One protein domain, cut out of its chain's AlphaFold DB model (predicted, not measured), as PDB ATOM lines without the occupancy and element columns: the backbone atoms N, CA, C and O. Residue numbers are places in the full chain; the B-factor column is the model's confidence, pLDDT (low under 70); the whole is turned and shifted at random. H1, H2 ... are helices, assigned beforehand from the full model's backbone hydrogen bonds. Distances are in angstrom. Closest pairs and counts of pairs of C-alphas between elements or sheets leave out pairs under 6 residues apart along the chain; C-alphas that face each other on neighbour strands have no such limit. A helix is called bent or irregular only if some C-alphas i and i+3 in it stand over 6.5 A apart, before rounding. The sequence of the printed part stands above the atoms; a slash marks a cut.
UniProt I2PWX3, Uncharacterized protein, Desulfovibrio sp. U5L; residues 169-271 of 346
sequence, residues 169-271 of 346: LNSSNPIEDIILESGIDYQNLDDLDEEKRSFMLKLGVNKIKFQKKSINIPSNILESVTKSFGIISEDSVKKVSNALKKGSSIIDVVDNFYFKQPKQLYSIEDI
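This is residues 169 to 271 of the 346 residues of an uncharacterized protein of Desulfovibrio sp. U5L (UniProt I2PWX3). Look first at the long helix H2, which runs slantwise through one half of the body, with H1 crossing it on one side and H3 crossing it on the other. Beyond H3 lies a helical hairpin of H4 and H5, whose second helix runs side by side with H3, and past H5 residues 260 to 271 stick out as a free tail that adds to the length. The printed part has 103 residues with five named helices, in the order H1, H2, H3, H4, H5, and no named strand; the class is all helix. It is only just loose, close to compact, with a radius of gyration of the C-alphas of 15.8 A. The C-alphas span 52 by 29 by 19 A along their three main axes.

Find C-alpha 194 at (32.068, 17.923, -5.411); from there H2, residues 194 to 211, runs 25.9 A to C-alpha 211 at (18.850, 5.954, -24.238). With 18 residues it is the longest helix. Before it in the chain comes H1, residues 174 to 181, which begins at C-alpha 174 at (16.625, 19.816, -17.449) and measures 10.6 A. After H2, look for H3 at residues 219 to 229, 15.1 A from first to last C-alpha, and then for H4 at residues 234 to 245, 16.4 A long. H5, residues 250 to 259, is 12.5 A long and ends at C-alpha 259 at (37.593, -1.677, -20.481). H5 is neither bent nor irregular, but only just: C-alphas 256 and 259 are 6.3 A apart.

Begin at H2, the hub, which touches H1, H3 and H4. Its residues 200 to 208 touch H1, and the two lines stand about perpendicular, at 86 degrees; the closest C-alphas, those of Glu 181 and Gly 204, are 4.9 A apart. Its residues 199 to 207 touch H3 at a steep tilt of 65 degrees, opposite ways, with the C-alphas of Leu 203 and Thr 226 closest at 5.9 A. At residues 209 to 210 of H2 and residues 234 to 237 of H4, these two helices only just touch, with 3 pairs of C-alphas within 8 A, and only at their ends; the closest C-alphas are those of Phe 210 and Val 237, 6.5 A apart. Move on from H3 to H5: they touch at a shallow tilt of 21 degrees, running the same way, with the C-alphas of Val 225 and Tyr 258 closest at 6.5 A. H4 and H5 form a helical hairpin; residues 240 to 244 of H4 touch H5, opposite ways at a steep tilt of 37 degrees, only just beyond shallow, and the closest C-alphas, those of Val 240 and Val 253, are 6.3 A apart. The helix packing is mostly crossed, with one shallow tilt among these four pairs once H2 and H4 are left out. H1 is apart from H3, H4 and H5, H2 is apart from H5, and H3 is apart from H4. In H1, H2, H3, H4 and H5 every O i to N i+4 pair of the backbone is within hydrogen-bond range.

The outline is elongated, and the two C-alphas farthest apart are those of Ser 172 and Ser 267, at 54.4 A. Without residues 260 to 271, which stand free, the body spans 41 by 28 by 19 A. The link from H1 to H2, 12 residues, is long; H2 to H3 is a short link, and H3 to H4 and H4 to H5 are tight. The printed part has no cut. Its mean pLDDT is 77.6; look in the B-factor column for values under 70 at residues 186, 189 to 190, 194 and 259 to 271.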
ATOM      1  N   LEU A 169      15.433  16.962 -23.599       76.06
ATOM      2  CA  LEU A 169      14.724  16.670 -22.340       76.06
ATOM      3  C   LEU A 169      13.375  17.389 -22.175       76.06
ATOM      4  O   LEU A 169      12.639  17.053 -21.257       76.06
ATOM      5  N   ASN A 170      13.024  18.350 -23.044       74.75
ATOM      6  CA  ASN A 170      11.742  19.085 -23.026       74.75
ATOM      7  C   ASN A 170      11.231  19.458 -21.613       74.75
ATOM      8  O   ASN A 170      10.044  19.328 -21.315       74.75
ATOM      9  N   SER A 171      12.128  19.928 -20.746       80.31
ATOM     10  CA  SER A 171      11.850  20.154 -19.328       80.31
ATOM     11  C   SER A 171      12.093  21.594 -18.905       80.31
ATOM     12  O   SER A 171      12.960  22.287 -19.445       80.31
ATOM     13  N   SER A 172      11.333  22.041 -17.903       77.88
ATOM     14  CA  SER A 172      11.553  23.322 -17.230       77.88
ATOM     15  C   SER A 172      12.818  23.332 -16.375       77.88
ATOM     16  O   SER A 172      13.357  24.413 -16.134       77.88
ATOM     17  N   ASN A 173      13.289  22.164 -15.923       80.88
ATOM     18  CA  ASN A 173      14.521  22.036 -15.152       80.88
ATOM     19  C   ASN A 173      15.362  20.836 -15.623       80.88
ATOM     20  O   ASN A 173      15.449  19.805 -14.960       80.88
ATOM     21  N   PRO A 174      16.001  20.957 -16.792       85.00
ATOM     22  CA  PRO A 174      16.625  19.816 -17.449       85.00
ATOM     23  C   PRO A 174      17.891  19.321 -16.729       85.00
ATOM     24  O   PRO A 174      18.309  18.192 -16.960       85.00
ATOM     25  N   ILE A 175      18.516  20.131 -15.862       83.12
ATOM     26  CA  ILE A 175      19.651  19.676 -15.042       83.12
ATOM     27  C   ILE A 175      19.165  18.755 -13.916       83.12
ATOM     28  O   ILE A 175      19.814  17.745 -13.653       83.12
ATOM     29  N   GLU A 176      18.016  19.050 -13.298       82.38
ATOM     30  CA  GLU A 176      17.403  18.155 -12.305       82.38
ATOM     31  C   GLU A 176      17.053  16.800 -12.924       82.38
ATOM     32  O   GLU A 176      17.362  15.769 -12.333       82.38
ATOM     33  N   ASP A 177      16.517  16.775 -14.147       84.12
ATOM     34  CA  ASP A 177      16.201  15.515 -14.834       84.12
ATOM     35  C   ASP A 177      17.448  14.681 -15.137       84.12
ATOM     36  O   ASP A 177      17.438  13.460 -14.988       84.12
ATOM     37  N   ILE A 178      18.558  15.327 -15.514       87.62
ATOM     38  CA  ILE A 178      19.846  14.640 -15.693       87.62
ATOM     39  C   ILE A 178      20.295  13.996 -14.376       87.62
ATOM     40  O   ILE A 178      20.810  12.878 -14.379       87.62
ATOM     41  N   ILE A 179      20.106  14.687 -13.253       83.75
ATOM     42  CA  ILE A 179      20.459  14.169 -11.928       83.75
ATOM     43  C   ILE A 179      19.550  12.998 -11.555       83.75
ATOM     44  O   ILE A 179      20.056  11.956 -11.142       83.75
ATOM     45  N   LEU A 180      18.244  13.100 -11.796       84.50
ATOM     46  CA  LEU A 180      17.306  11.998 -11.580       84.50
ATOM     47  C   LEU A 180      17.676  10.763 -12.409       84.50
ATOM     48  O   LEU A 180      17.652   9.642 -11.902       84.50
ATOM     49  N   GLU A 181      18.110  10.951 -13.657       86.81
ATOM     50  CA  GLU A 181      18.575   9.847 -14.500       86.81
ATOM     51  C   GLU A 181      19.805   9.134 -13.926       86.81
ATOM     52  O   GLU A 181      19.970   7.929 -14.139       86.81
ATOM     53  N   SER A 182      20.635   9.828 -13.143       84.81
ATOM     54  CA  SER A 182      21.754   9.209 -12.424       84.81
ATOM     55  C   SER A 182      21.317   8.297 -11.268       84.81
ATOM     56  O   SER A 182      22.122   7.497 -10.797       84.81
ATOM     57  N   GLY A 183      20.047   8.359 -10.847       81.81
ATOM     58  CA  GLY A 183      19.492   7.552  -9.755       81.81
ATOM     59  C   GLY A 183      19.542   8.222  -8.382       81.81
ATOM     60  O   GLY A 183      19.368   7.539  -7.376       81.81
ATOM     61  N   ILE A 184      19.782   9.536  -8.329       79.88
ATOM     62  CA  ILE A 184      19.752  10.331  -7.098       79.88
ATOM     63  C   ILE A 184      18.713  11.439  -7.236       79.88
ATOM     64  O   ILE A 184      18.624  12.098  -8.270       79.88
ATOM     65  N   ASP A 185      17.943  11.660  -6.172       77.94
ATOM     66  CA  ASP A 185      17.059  12.815  -6.075       77.94
ATOM     67  C   ASP A 185      17.874  14.097  -5.931       77.94
ATOM     68  O   ASP A 185      18.793  14.173  -5.117       77.94
ATOM     69  N   TYR A 186      17.484  15.141  -6.665       69.06
ATOM     70  CA  TYR A 186      18.152  16.444  -6.627       69.06
ATOM     71  C   TYR A 186      18.344  16.999  -5.205       69.06
ATOM     72  O   TYR A 186      19.370  17.599  -4.912       69.06
ATOM     73  N   GLN A 187      17.395  16.733  -4.303       70.38
ATOM     74  CA  GLN A 187      17.442  17.175  -2.903       70.38
ATOM     75  C   GLN A 187      18.612  16.580  -2.110       70.38
ATOM     76  O   GLN A 187      19.066  17.191  -1.153       70.38
ATOM     77  N   ASN A 188      19.110  15.415  -2.523       72.06
ATOM     78  CA  ASN A 188      20.224  14.728  -1.872       72.06
ATOM     79  C   ASN A 188      21.562  15.049  -2.556       72.06
ATOM     80  O   ASN A 188      22.587  14.449  -2.235       72.06
ATOM     81  N   LEU A 189      21.563  15.945  -3.552       68.50
ATOM     82  CA  LEU A 189      22.777  16.316  -4.271       68.50
ATOM     83  C   LEU A 189      23.747  17.072  -3.355       68.50
ATOM     84  O   LEU A 189      24.954  16.881  -3.479       68.50
ATOM     85  N   ASP A 190      23.242  17.893  -2.436       65.38
ATOM     86  CA  ASP A 190      24.063  18.735  -1.556       65.38
ATOM     87  C   ASP A 190      24.756  17.959  -0.429       65.38
ATOM     88  O   ASP A 190      25.799  18.390   0.063       65.38
ATOM     89  N   ASP A 191      24.263  16.761  -0.109       72.62
ATOM     90  CA  ASP A 191      24.922  15.828   0.813       72.62
ATOM     91  C   ASP A 191      26.181  15.182   0.201       72.62
ATOM     92  O   ASP A 191      26.946  14.492   0.884       72.62
ATOM     93  N   LEU A 192      26.408  15.379  -1.102       74.06
ATOM     94  CA  LEU A 192      27.532  14.811  -1.833       74.06
ATOM     95  C   LEU A 192      28.686  15.811  -1.962       74.06
ATOM     96  O   LEU A 192      28.517  16.993  -2.272       74.06
ATOM     97  N   ASP A 193      29.906  15.295  -1.823       77.81
ATOM     98  CA  ASP A 193      31.113  16.037  -2.182       77.81
ATOM     99  C   ASP A 193      31.129  16.430  -3.680       77.81
ATOM    100  O   ASP A 193      30.359  15.934  -4.508       77.81
ATOM    101  N   GLU A 194      31.987  17.386  -4.043       69.69
ATOM    102  CA  GLU A 194      32.068  17.923  -5.411       69.69
ATOM    103  C   GLU A 194      32.372  16.839  -6.461       69.69
ATOM    104  O   GLU A 194      31.783  16.841  -7.548       69.69
ATOM    105  N   GLU A 195      33.244  15.881  -6.134       78.00
ATOM    106  CA  GLU A 195      33.620  14.796  -7.043       78.00
ATOM    107  C   GLU A 195      32.442  13.866  -7.328       78.00
ATOM    108  O   GLU A 195      32.172  13.551  -8.493       78.00
ATOM    109  N   LYS A 196      31.691  13.477  -6.293       80.19
ATOM    110  CA  LYS A 196      30.477  12.669  -6.434       80.19
ATOM    111  C   LYS A 196      29.400  13.419  -7.197       80.19
ATOM    112  O   LYS A 196      28.838  12.845  -8.125       80.19
ATOM    113  N   ARG A 197      29.151  14.699  -6.901       79.56
ATOM    114  CA  ARG A 197      28.189  15.514  -7.671       79.56
ATOM    115  C   ARG A 197      28.545  15.543  -9.154       79.56
ATOM    116  O   ARG A 197      27.696  15.279 -10.006       79.56
ATOM    117  N   SER A 198      29.819  15.797  -9.461       81.56
ATOM    118  CA  SER A 198      30.326  15.770 -10.833       81.56
ATOM    119  C   SER A 198      30.124  14.396 -11.475       81.56
ATOM    120  O   SER A 198      29.655  14.309 -12.607       81.56
ATOM    121  N   PHE A 199      30.438  13.312 -10.762       87.69
ATOM    122  CA  PHE A 199      30.268  11.948 -11.255       87.69
ATOM    123  C   PHE A 199      28.809  11.615 -11.589       87.69
ATOM    124  O   PHE A 199      28.542  11.135 -12.691       87.69
ATOM    125  N   MET A 200      27.868  11.918 -10.692       87.00
ATOM    126  CA  MET A 200      26.445  11.620 -10.891       87.00
ATOM    127  C   MET A 200      25.877  12.373 -12.097       87.00
ATOM    128  O   MET A 200      25.188  11.789 -12.930       87.00
ATOM    129  N   LEU A 201      26.266  13.633 -12.288       86.75
ATOM    130  CA  LEU A 201      25.899  14.389 -13.486       86.75
ATOM    131  C   LEU A 201      26.454  13.765 -14.769       86.75
ATOM    132  O   LEU A 201      25.725  13.614 -15.749       86.75
ATOM    133  N   LYS A 202      27.730  13.356 -14.777       91.25
ATOM    134  CA  LYS A 202      28.327  12.665 -15.934       91.25
ATOM    135  C   LYS A 202      27.600  11.349 -16.229       91.25
ATOM    136  O   LYS A 202      27.374  11.031 -17.398       91.25
ATOM    137  N   LEU A 203      27.205  10.619 -15.185       92.44
ATOM    138  CA  LEU A 203      26.460   9.367 -15.290       92.44
ATOM    139  C   LEU A 203      25.089   9.590 -15.934       92.44
ATOM    140  O   LEU A 203      24.761   8.916 -16.912       92.44
ATOM    141  N   GLY A 204      24.335  10.579 -15.448       90.19
ATOM    142  CA  GLY A 204      23.048  10.979 -16.016       90.19
ATOM    143  C   GLY A 204      23.159  11.390 -17.486       90.19
ATOM    144  O   GLY A 204      22.420  10.885 -18.333       90.19
ATOM    145  N   VAL A 205      24.154  12.222 -17.828       91.25
ATOM    146  CA  VAL A 205      24.428  12.627 -19.220       91.25
ATOM    147  C   VAL A 205      24.697  11.411 -20.108       91.25
ATOM    148  O   VAL A 205      24.128  11.303 -21.196       91.25
ATOM    149  N   ASN A 206      25.546  10.480 -19.667       92.44
ATOM    150  CA  ASN A 206      25.844   9.269 -20.431       92.44
ATOM    151  C   ASN A 206      24.597   8.400 -20.620       92.44
ATOM    152  O   ASN A 206      24.356   7.916 -21.727       92.44
ATOM    153  N   LYS A 207      23.782   8.237 -19.573       91.50
ATOM    154  CA  LYS A 207      22.547   7.449 -19.629       91.50
ATOM    155  C   LYS A 207      21.582   7.992 -20.680       91.50
ATOM    156  O   LYS A 207      21.154   7.235 -21.549       91.50
ATOM    157  N   ILE A 208      21.348   9.305 -20.683       90.38
ATOM    158  CA  ILE A 208      20.504   9.979 -21.681       90.38
ATOM    159  C   ILE A 208      21.072   9.789 -23.096       90.38
ATOM    160  O   ILE A 208      20.336   9.445 -24.025       90.38
ATOM    161  N   LYS A 209      22.394   9.938 -23.280       90.88
ATOM    162  CA  LYS A 209      23.048   9.718 -24.585       90.88
ATOM    163  C   LYS A 209      22.824   8.296 -25.117       90.88
ATOM    164  O   LYS A 209      22.550   8.132 -26.308       90.88
ATOM    165  N   PHE A 210      22.927   7.275 -24.265       89.94
ATOM    166  CA  PHE A 210      22.682   5.885 -24.661       89.94
ATOM    167  C   PHE A 210      21.199   5.596 -24.916       89.94
ATOM    168  O   PHE A 210      20.869   5.008 -25.951       89.94
ATOM    169  N   GLN A 211      20.301   6.082 -24.055       89.31
ATOM    170  CA  GLN A 211      18.850   5.954 -24.238       89.31
ATOM    171  C   GLN A 211      18.384   6.572 -25.563       89.31
ATOM    172  O   GLN A 211      17.584   5.964 -26.273       89.31
ATOM    173  N   LYS A 212      18.958   7.711 -25.976       87.06
ATOM    174  CA  LYS A 212      18.686   8.347 -27.281       87.06
ATOM    175  C   LYS A 212      19.001   7.445 -28.480       87.06
ATOM    176  O   LYS A 212      18.438   7.617 -29.559       87.06
ATOM    177  N   LYS A 213      19.915   6.485 -28.325       87.50
ATOM    178  CA  LYS A 213      20.233   5.472 -29.344       87.50
ATOM    179  C   LYS A 213      19.506   4.146 -29.121       87.50
ATOM    180  O   LYS A 213      19.854   3.166 -29.777       87.50
ATOM    181  N   SER A 214      18.519   4.122 -28.225       86.44
ATOM    182  CA  SER A 214      17.789   2.922 -27.804       86.44
ATOM    183  C   SER A 214      18.719   1.835 -27.256       86.44
ATOM    184  O   SER A 214      18.481   0.645 -27.441       86.44
ATOM    185  N   ILE A 215      19.805   2.252 -26.601       87.94
ATOM    186  CA  ILE A 215      20.782   1.364 -25.977       87.94
ATOM    187  C   ILE A 215      20.482   1.321 -24.481       87.94
ATOM    188  O   ILE A 215      20.580   2.342 -23.803       87.94
ATOM    189  N   ASN A 216      20.154   0.138 -23.962       85.94
ATOM    190  CA  ASN A 216      19.936  -0.068 -22.534       85.94
ATOM    191  C   ASN A 216      21.178  -0.701 -21.888       85.94
ATOM    192  O   ASN A 216      21.342  -1.917 -21.944       85.94
ATOM    193  N   ILE A 217      22.069   0.119 -21.318       86.00
ATOM    194  CA  ILE A 217      23.269  -0.360 -20.611       86.00
ATOM    195  C   ILE A 217      22.927  -0.611 -19.136       86.00
ATOM    196  O   ILE A 217      22.369   0.284 -18.499       86.00
ATOM    197  N   PRO A 218      23.302  -1.771 -18.562       87.19
ATOM    198  CA  PRO A 218      23.190  -2.014 -17.124       87.19
ATOM    199  C   PRO A 218      23.882  -0.931 -16.279       87.19
ATOM    200  O   PRO A 218      25.007  -0.532 -16.583       87.19
ATOM    201  N   SER A 219      23.240  -0.474 -15.198       85.19
ATOM    202  CA  SER A 219      23.717   0.668 -14.395       85.19
ATOM    203  C   SER A 219      25.151   0.497 -13.884       85.19
ATOM    204  O   SER A 219      25.959   1.407 -14.016       85.19
ATOM    205  N   ASN A 220      25.507  -0.696 -13.404       85.31
ATOM    206  CA  ASN A 220      26.855  -1.025 -12.927       85.31
ATOM    207  C   ASN A 220      27.935  -0.888 -14.020       85.31
ATOM    208  O   ASN A 220      29.055  -0.437 -13.755       85.31
ATOM    209  N   ILE A 221      27.601  -1.257 -15.257       86.25
ATOM    210  CA  ILE A 221      28.490  -1.122 -16.412       86.25
ATOM    211  C   ILE A 221      28.625   0.356 -16.773       86.25
ATOM    212  O   ILE A 221      29.739   0.853 -16.937       86.25
ATOM    213  N   LEU A 222      27.509   1.082 -16.845       90.19
ATOM    214  CA  LEU A 222      27.511   2.505 -17.175       90.19
ATOM    215  C   LEU A 222      28.280   3.340 -16.140       90.19
ATOM    216  O   LEU A 222      29.038   4.236 -16.515       90.19
ATOM    217  N   GLU A 223      28.134   3.021 -14.855       90.25
ATOM    218  CA  GLU A 223      28.919   3.610 -13.770       90.25
ATOM    219  C   GLU A 223      30.410   3.367 -13.967       90.25
ATOM    220  O   GLU A 223      31.200   4.307 -13.893       90.25
ATOM    221  N   SER A 224      30.797   2.128 -14.264       86.19
ATOM    222  CA  SER A 224      32.198   1.770 -14.491       86.19
ATOM    223  C   SER A 224      32.776   2.532 -15.689       86.19
ATOM    224  O   SER A 224      33.883   3.060 -15.609       86.19
ATOM    225  N   VAL A 225      32.015   2.664 -16.785       87.12
ATOM    226  CA  VAL A 225      32.473   3.402 -17.975       87.12
ATOM    227  C   VAL A 225      32.600   4.885 -17.645       87.12
ATOM    228  O   VAL A 225      33.583   5.523 -18.009       87.12
ATOM    229  N   THR A 226      31.636   5.433 -16.906       90.69
ATOM    230  CA  THR A 226      31.644   6.839 -16.492       90.69
ATOM    231  C   THR A 226      32.813   7.138 -15.550       90.69
ATOM    232  O   THR A 226      33.427   8.196 -15.672       90.69
ATOM    233  N   LYS A 227      33.173   6.213 -14.647       87.50
ATOM    234  CA  LYS A 227      34.344   6.354 -13.764       87.50
ATOM    235  C   LYS A 227      35.640   6.423 -14.569       87.50
ATOM    236  O   LYS A 227      36.477   7.274 -14.292       87.50
ATOM    237  N   SER A 228      35.780   5.568 -15.581       84.25
ATOM    238  CA  SER A 228      37.013   5.470 -16.368       84.25
ATOM    239  C   SER A 228      37.152   6.553 -17.442       84.25
ATOM    240  O   SER A 228      38.261   7.009 -17.708       84.25
ATOM    241  N   PHE A 229      36.050   6.975 -18.068       84.38
ATOM    242  CA  PHE A 229      36.077   7.840 -19.259       84.38
ATOM    243  C   PHE A 229      35.377   9.186 -19.075       84.38
ATOM    244  O   PHE A 229      35.451  10.044 -19.954       84.38
ATOM    245  N   GLY A 230      34.688   9.400 -17.954       88.00
ATOM    246  CA  GLY A 230      33.849  10.575 -17.763       88.00
ATOM    247  C   GLY A 230      32.669  10.581 -18.734       88.00
ATOM    248  O   GLY A 230      31.926   9.604 -18.829       88.00
ATOM    249  N   ILE A 231      32.468  11.696 -19.438       88.56
ATOM    250  CA  ILE A 231      31.381  11.830 -20.415       88.56
ATOM    251  C   ILE A 231      31.813  11.242 -21.752       88.56
ATOM    252  O   ILE A 231      32.807  11.650 -22.347       88.56
ATOM    253  N   ILE A 232      31.004  10.323 -22.261       89.12
ATOM    254  CA  ILE A 232      31.262   9.618 -23.507       89.12
ATOM    255  C   ILE A 232      30.862  10.515 -24.688       89.12
ATOM    256  O   ILE A 232      29.803  11.159 -24.695       89.12
ATOM    257  N   SER A 233      31.721  10.565 -25.707       86.12
ATOM    258  CA  SER A 233      31.455  11.317 -26.935       86.12
ATOM    259  C   SER A 233      30.328  10.676 -27.750       86.12
ATOM    260  O   SER A 233      30.128   9.459 -27.726       86.12
ATOM    261  N   GLU A 234      29.598  11.481 -28.526       85.06
ATOM    262  CA  GLU A 234      28.527  10.952 -29.381       85.06
ATOM    263  C   GLU A 234      29.032   9.909 -30.380       85.06
ATOM    264  O   GLU A 234      28.322   8.953 -30.684       85.06
ATOM    265  N   ASP A 235      30.254  10.066 -30.882       83.88
ATOM    266  CA  ASP A 235      30.836   9.128 -31.838       83.88
ATOM    267  C   ASP A 235      31.140   7.773 -31.197       83.88
ATOM    268  O   ASP A 235      30.897   6.738 -31.819       83.88
ATOM    269  N   SER A 236      31.572   7.751 -29.935       85.56
ATOM    270  CA  SER A 236      31.713   6.504 -29.178       85.56
ATOM    271  C   SER A 236      30.354   5.839 -28.940       85.56
ATOM    272  O   SER A 236      30.214   4.638 -29.169       85.56
ATOM    273  N   VAL A 237      29.309   6.606 -28.609       88.25
ATOM    274  CA  VAL A 237      27.937   6.073 -28.489       88.25
ATOM    275  C   VAL A 237      27.427   5.522 -29.832       88.25
ATOM    276  O   VAL A 237      26.808   4.456 -29.873       88.25
ATOM    277  N   LYS A 238      27.725   6.186 -30.960       86.94
ATOM    278  CA  LYS A 238      27.404   5.679 -32.309       86.94
ATOM    279  C   LYS A 238      28.133   4.369 -32.614       86.94
ATOM    280  O   LYS A 238      27.514   3.464 -33.168       86.94
ATOM    281  N   LYS A 239      29.414   4.242 -32.249       84.38
ATOM    282  CA  LYS A 239      30.181   2.995 -32.419       84.38
ATOM    283  C   LYS A 239      29.551   1.840 -31.641       84.38
ATOM    284  O   LYS A 239      29.338   0.782 -32.227       84.38
ATOM    285  N   VAL A 240      29.163   2.074 -30.383       86.12
ATOM    286  CA  VAL A 240      28.429   1.090 -29.567       86.12
ATOM    287  C   VAL A 240      27.113   0.700 -30.250       86.12
ATOM    288  O   VAL A 240      26.853  -0.483 -30.442       86.12
ATOM    289  N   SER A 241      26.320   1.679 -30.702       87.62
ATOM    290  CA  SER A 241      25.060   1.430 -31.424       87.62
ATOM    291  C   SER A 241      25.259   0.553 -32.663       87.62
ATOM    292  O   SER A 241      24.519  -0.404 -32.881       87.62
ATOM    293  N   ASN A 242      26.281   0.851 -33.467       84.00
ATOM    294  CA  ASN A 242      26.579   0.100 -34.683       84.00
ATOM    295  C   ASN A 242      27.047  -1.327 -34.384       84.00
ATOM    296  O   ASN A 242      26.684  -2.240 -35.119       84.00
ATOM    297  N   ALA A 243      27.830  -1.535 -33.323       79.25
ATOM    298  CA  ALA A 243      28.274  -2.866 -32.920       79.25
ATOM    299  C   ALA A 243      27.105  -3.730 -32.416       79.25
ATOM    300  O   ALA A 243      26.964  -4.877 -32.832       79.25
ATOM    301  N   LEU A 244      26.194  -3.152 -31.626       79.81
ATOM    302  CA  LEU A 244      24.968  -3.831 -31.192       79.81
ATOM    303  C   LEU A 244      24.071  -4.217 -32.377       79.81
ATOM    304  O   LEU A 244      23.559  -5.331 -32.432       79.81
ATOM    305  N   LYS A 245      23.935  -3.338 -33.381       79.25
ATOM    306  CA  LYS A 245      23.194  -3.645 -34.621       79.25
ATOM    307  C   LYS A 245      23.798  -4.798 -35.427       79.25
ATOM    308  O   LYS A 245      23.076  -5.440 -36.180       79.25
ATOM    309  N   LYS A 246      25.101  -5.058 -35.282       79.44
ATOM    310  CA  LYS A 246      25.793  -6.199 -35.902       79.44
ATOM    311  C   LYS A 246      25.624  -7.507 -35.114       79.44
ATOM    312  O   LYS A 246      26.172  -8.521 -35.527       79.44
ATOM    313  N   GLY A 247      24.874  -7.494 -34.009       76.00
ATOM    314  CA  GLY A 247      24.577  -8.675 -33.195       76.00
ATOM    315  C   GLY A 247      25.545  -8.920 -32.037       76.00
ATOM    316  O   GLY A 247      25.421  -9.937 -31.362       76.00
ATOM    317  N   SER A 248      26.499  -8.017 -31.780       79.12
ATOM    318  CA  SER A 248      27.383  -8.124 -30.612       79.12
ATOM    319  C   SER A 248      26.616  -7.869 -29.311       79.12
ATOM    320  O   SER A 248      25.706  -7.038 -29.281       79.12
ATOM    321  N   SER A 249      26.994  -8.547 -28.221       82.69
ATOM    322  CA  SER A 249      26.383  -8.299 -26.913       82.69
ATOM    323  C   SER A 249      26.843  -6.959 -26.328       82.69
ATOM    324  O   SER A 249      27.930  -6.464 -26.626       82.69
ATOM    325  N   ILE A 250      26.020  -6.354 -25.470       79.44
ATOM    326  CA  ILE A 250      26.340  -5.052 -24.866       79.44
ATOM    327  C   ILE A 250      27.559  -5.103 -23.948       79.44
ATOM    328  O   ILE A 250      28.307  -4.132 -23.890       79.44
ATOM    329  N   ILE A 251      27.774  -6.242 -23.291       80.44
ATOM    330  CA  ILE A 251      28.918  -6.483 -22.414       80.44
ATOM    331  C   ILE A 251      30.186  -6.541 -23.267       80.44
ATOM    332  O   ILE A 251      31.093  -5.748 -23.042       80.44
ATOM    333  N   ASP A 252      30.193  -7.349 -24.333       74.75
ATOM    334  CA  ASP A 252      31.358  -7.476 -25.222       74.75
ATOM    335  C   ASP A 252      31.720  -6.146 -25.882       74.75
ATOM    336  O   ASP A 252      32.892  -5.804 -26.035       74.75
ATOM    337  N   VAL A 253      30.716  -5.378 -26.308       81.25
ATOM    338  CA  VAL A 253      30.932  -4.070 -26.930       81.25
ATOM    339  C   VAL A 253      31.540  -3.105 -25.916       81.25
ATOM    340  O   VAL A 253      32.521  -2.432 -26.226       81.25
ATOM    341  N   VAL A 254      30.997  -3.046 -24.701       78.25
ATOM    342  CA  VAL A 254      31.517  -2.145 -23.672       78.25
ATOM    343  C   VAL A 254      32.926  -2.552 -23.226       78.25
ATOM    344  O   VAL A 254      33.798  -1.686 -23.132       78.25
ATOM    345  N   ASP A 255      33.197  -3.842 -23.055       76.31
ATOM    346  CA  ASP A 255      34.521  -4.336 -22.674       76.31
ATOM    347  C   ASP A 255      35.573  -4.069 -23.758       76.31
ATOM    348  O   ASP A 255      36.672  -3.597 -23.456       76.31
ATOM    349  N   ASN A 256      35.223  -4.277 -25.032       74.19
ATOM    350  CA  ASN A 256      36.126  -4.011 -26.154       74.19
ATOM    351  C   ASN A 256      36.401  -2.510 -26.360       74.19
ATOM    352  O   ASN A 256      37.524  -2.142 -26.713       74.19
ATOM    353  N   PHE A 257      35.402  -1.638 -26.170       76.31
ATOM    354  CA  PHE A 257      35.563  -0.198 -26.411       76.31
ATOM    355  C   PHE A 257      36.115   0.578 -25.215       76.31
ATOM    356  O   PHE A 257      36.827   1.559 -25.429       76.31
ATOM    357  N   TYR A 258      35.788   0.173 -23.986       75.25
ATOM    358  CA  TYR A 258      36.075   0.962 -22.788       75.25
ATOM    359  C   TYR A 258      36.997   0.236 -21.815       75.25
ATOM    360  O   TYR A 258      37.930   0.845 -21.310       75.25
ATOM    361  N   PHE A 259      36.815  -1.055 -21.556       69.38
ATOM    362  CA  PHE A 259      37.593  -1.677 -20.481       69.38
ATOM    363  C   PHE A 259      38.899  -2.300 -20.899       69.38
ATOM    364  O   PHE A 259      39.645  -2.612 -19.977       69.38
ATOM    365  N   LYS A 260      39.172  -2.437 -22.216       59.03
ATOM    366  CA  LYS A 260      40.382  -3.054 -22.793       59.03
ATOM    367  C   LYS A 260      41.067  -3.899 -21.730       59.03
ATOM    368  O   LYS A 260      42.126  -3.525 -21.219       59.03
ATOM    369  N   GLN A 261      40.438  -5.013 -21.342       43.84
ATOM    370  CA  GLN A 261      41.260  -6.004 -20.678       43.84
ATOM    371  C   GLN A 261      42.429  -6.230 -21.639       43.84
ATOM    372  O   GLN A 261      42.198  -6.268 -22.860       43.84
ATOM    373  N   PRO A 262      43.680  -6.313 -21.158       39.16
ATOM    374  CA  PRO A 262      44.665  -7.024 -21.937       39.16
ATOM    375  C   PRO A 262      44.007  -8.379 -22.149       39.16
ATOM    376  O   PRO A 262      43.915  -9.175 -21.214       39.16
ATOM    377  N   LYS A 263      43.414  -8.590 -23.333       38.91
ATOM    378  CA  LYS A 263      43.011  -9.917 -23.760       38.91
ATOM    379  C   LYS A 263      44.252 -10.721 -23.454       38.91
ATOM    380  O   LYS A 263      45.324 -10.348 -23.939       38.91
ATOM    381  N   GLN A 264      44.142 -11.703 -22.560       34.06
ATOM    382  CA  GLN A 264      45.185 -12.701 -22.448       34.06
ATOM    383  C   GLN A 264      45.495 -13.073 -23.886       34.06
ATOM    384  O   GLN A 264      44.604 -13.504 -24.620       34.06
ATOM    385  N   LEU A 265      46.707 -12.711 -24.301       30.06
ATOM    386  CA  LEU A 265      47.247 -12.969 -25.614       30.06
ATOM    387  C   LEU A 265      47.348 -14.488 -25.716       30.06
ATOM    388  O   LEU A 265      48.408 -15.070 -25.541       30.06
ATOM    389  N   TYR A 266      46.230 -15.146 -25.996       33.97
ATOM    390  CA  TYR A 266      46.273 -16.175 -27.003       33.97
ATOM    391  C   TYR A 266      46.461 -15.402 -28.297       33.97
ATOM    392  O   TYR A 266      45.541 -14.760 -28.801       33.97
ATOM    393  N   SER A 267      47.721 -15.354 -28.725       36.44
ATOM    394  CA  SER A 267      48.172 -14.815 -29.996       36.44
ATOM    395  C   SER A 267      47.483 -15.580 -31.123       36.44
ATOM    396  O   SER A 267      48.003 -16.553 -31.664       36.44
ATOM    397  N   ILE A 268      46.263 -15.172 -31.433       36.62
ATOM    398  CA  ILE A 268      45.629 -15.421 -32.712       36.62
ATOM    399  C   ILE A 268      45.396 -14.019 -33.250       36.62
ATOM    400  O   ILE A 268      44.467 -13.317 -32.852       36.62
ATOM    401  N   GLU A 269      46.365 -13.569 -34.040       38.78
ATOM    402  CA  GLU A 269      46.311 -12.340 -34.817       38.78
ATOM    403  C   GLU A 269      45.137 -12.436 -35.799       38.78
ATOM    404  O   GLU A 269      45.284 -12.855 -36.946       38.78
ATOM    405  N   ASP A 270      43.943 -12.079 -35.331       32.16
ATOM    406  CA  ASP A 270      42.781 -11.898 -36.189       32.16
ATOM    407  C   ASP A 270      42.764 -10.458 -36.703       32.16
ATOM    408  O   ASP A 270      42.307  -9.504 -36.067       32.16
ATOM    409  N   ILE A 271      43.350 -10.372 -37.890       36.16
ATOM    410  CA  ILE A 271      43.466  -9.257 -38.819       36.16
ATOM    411  C   ILE A 271      42.105  -8.586 -39.070       36.16
ATOM    412  O   ILE A 271      41.096  -9.236 -39.360       36.16
TER     413      ILE A 271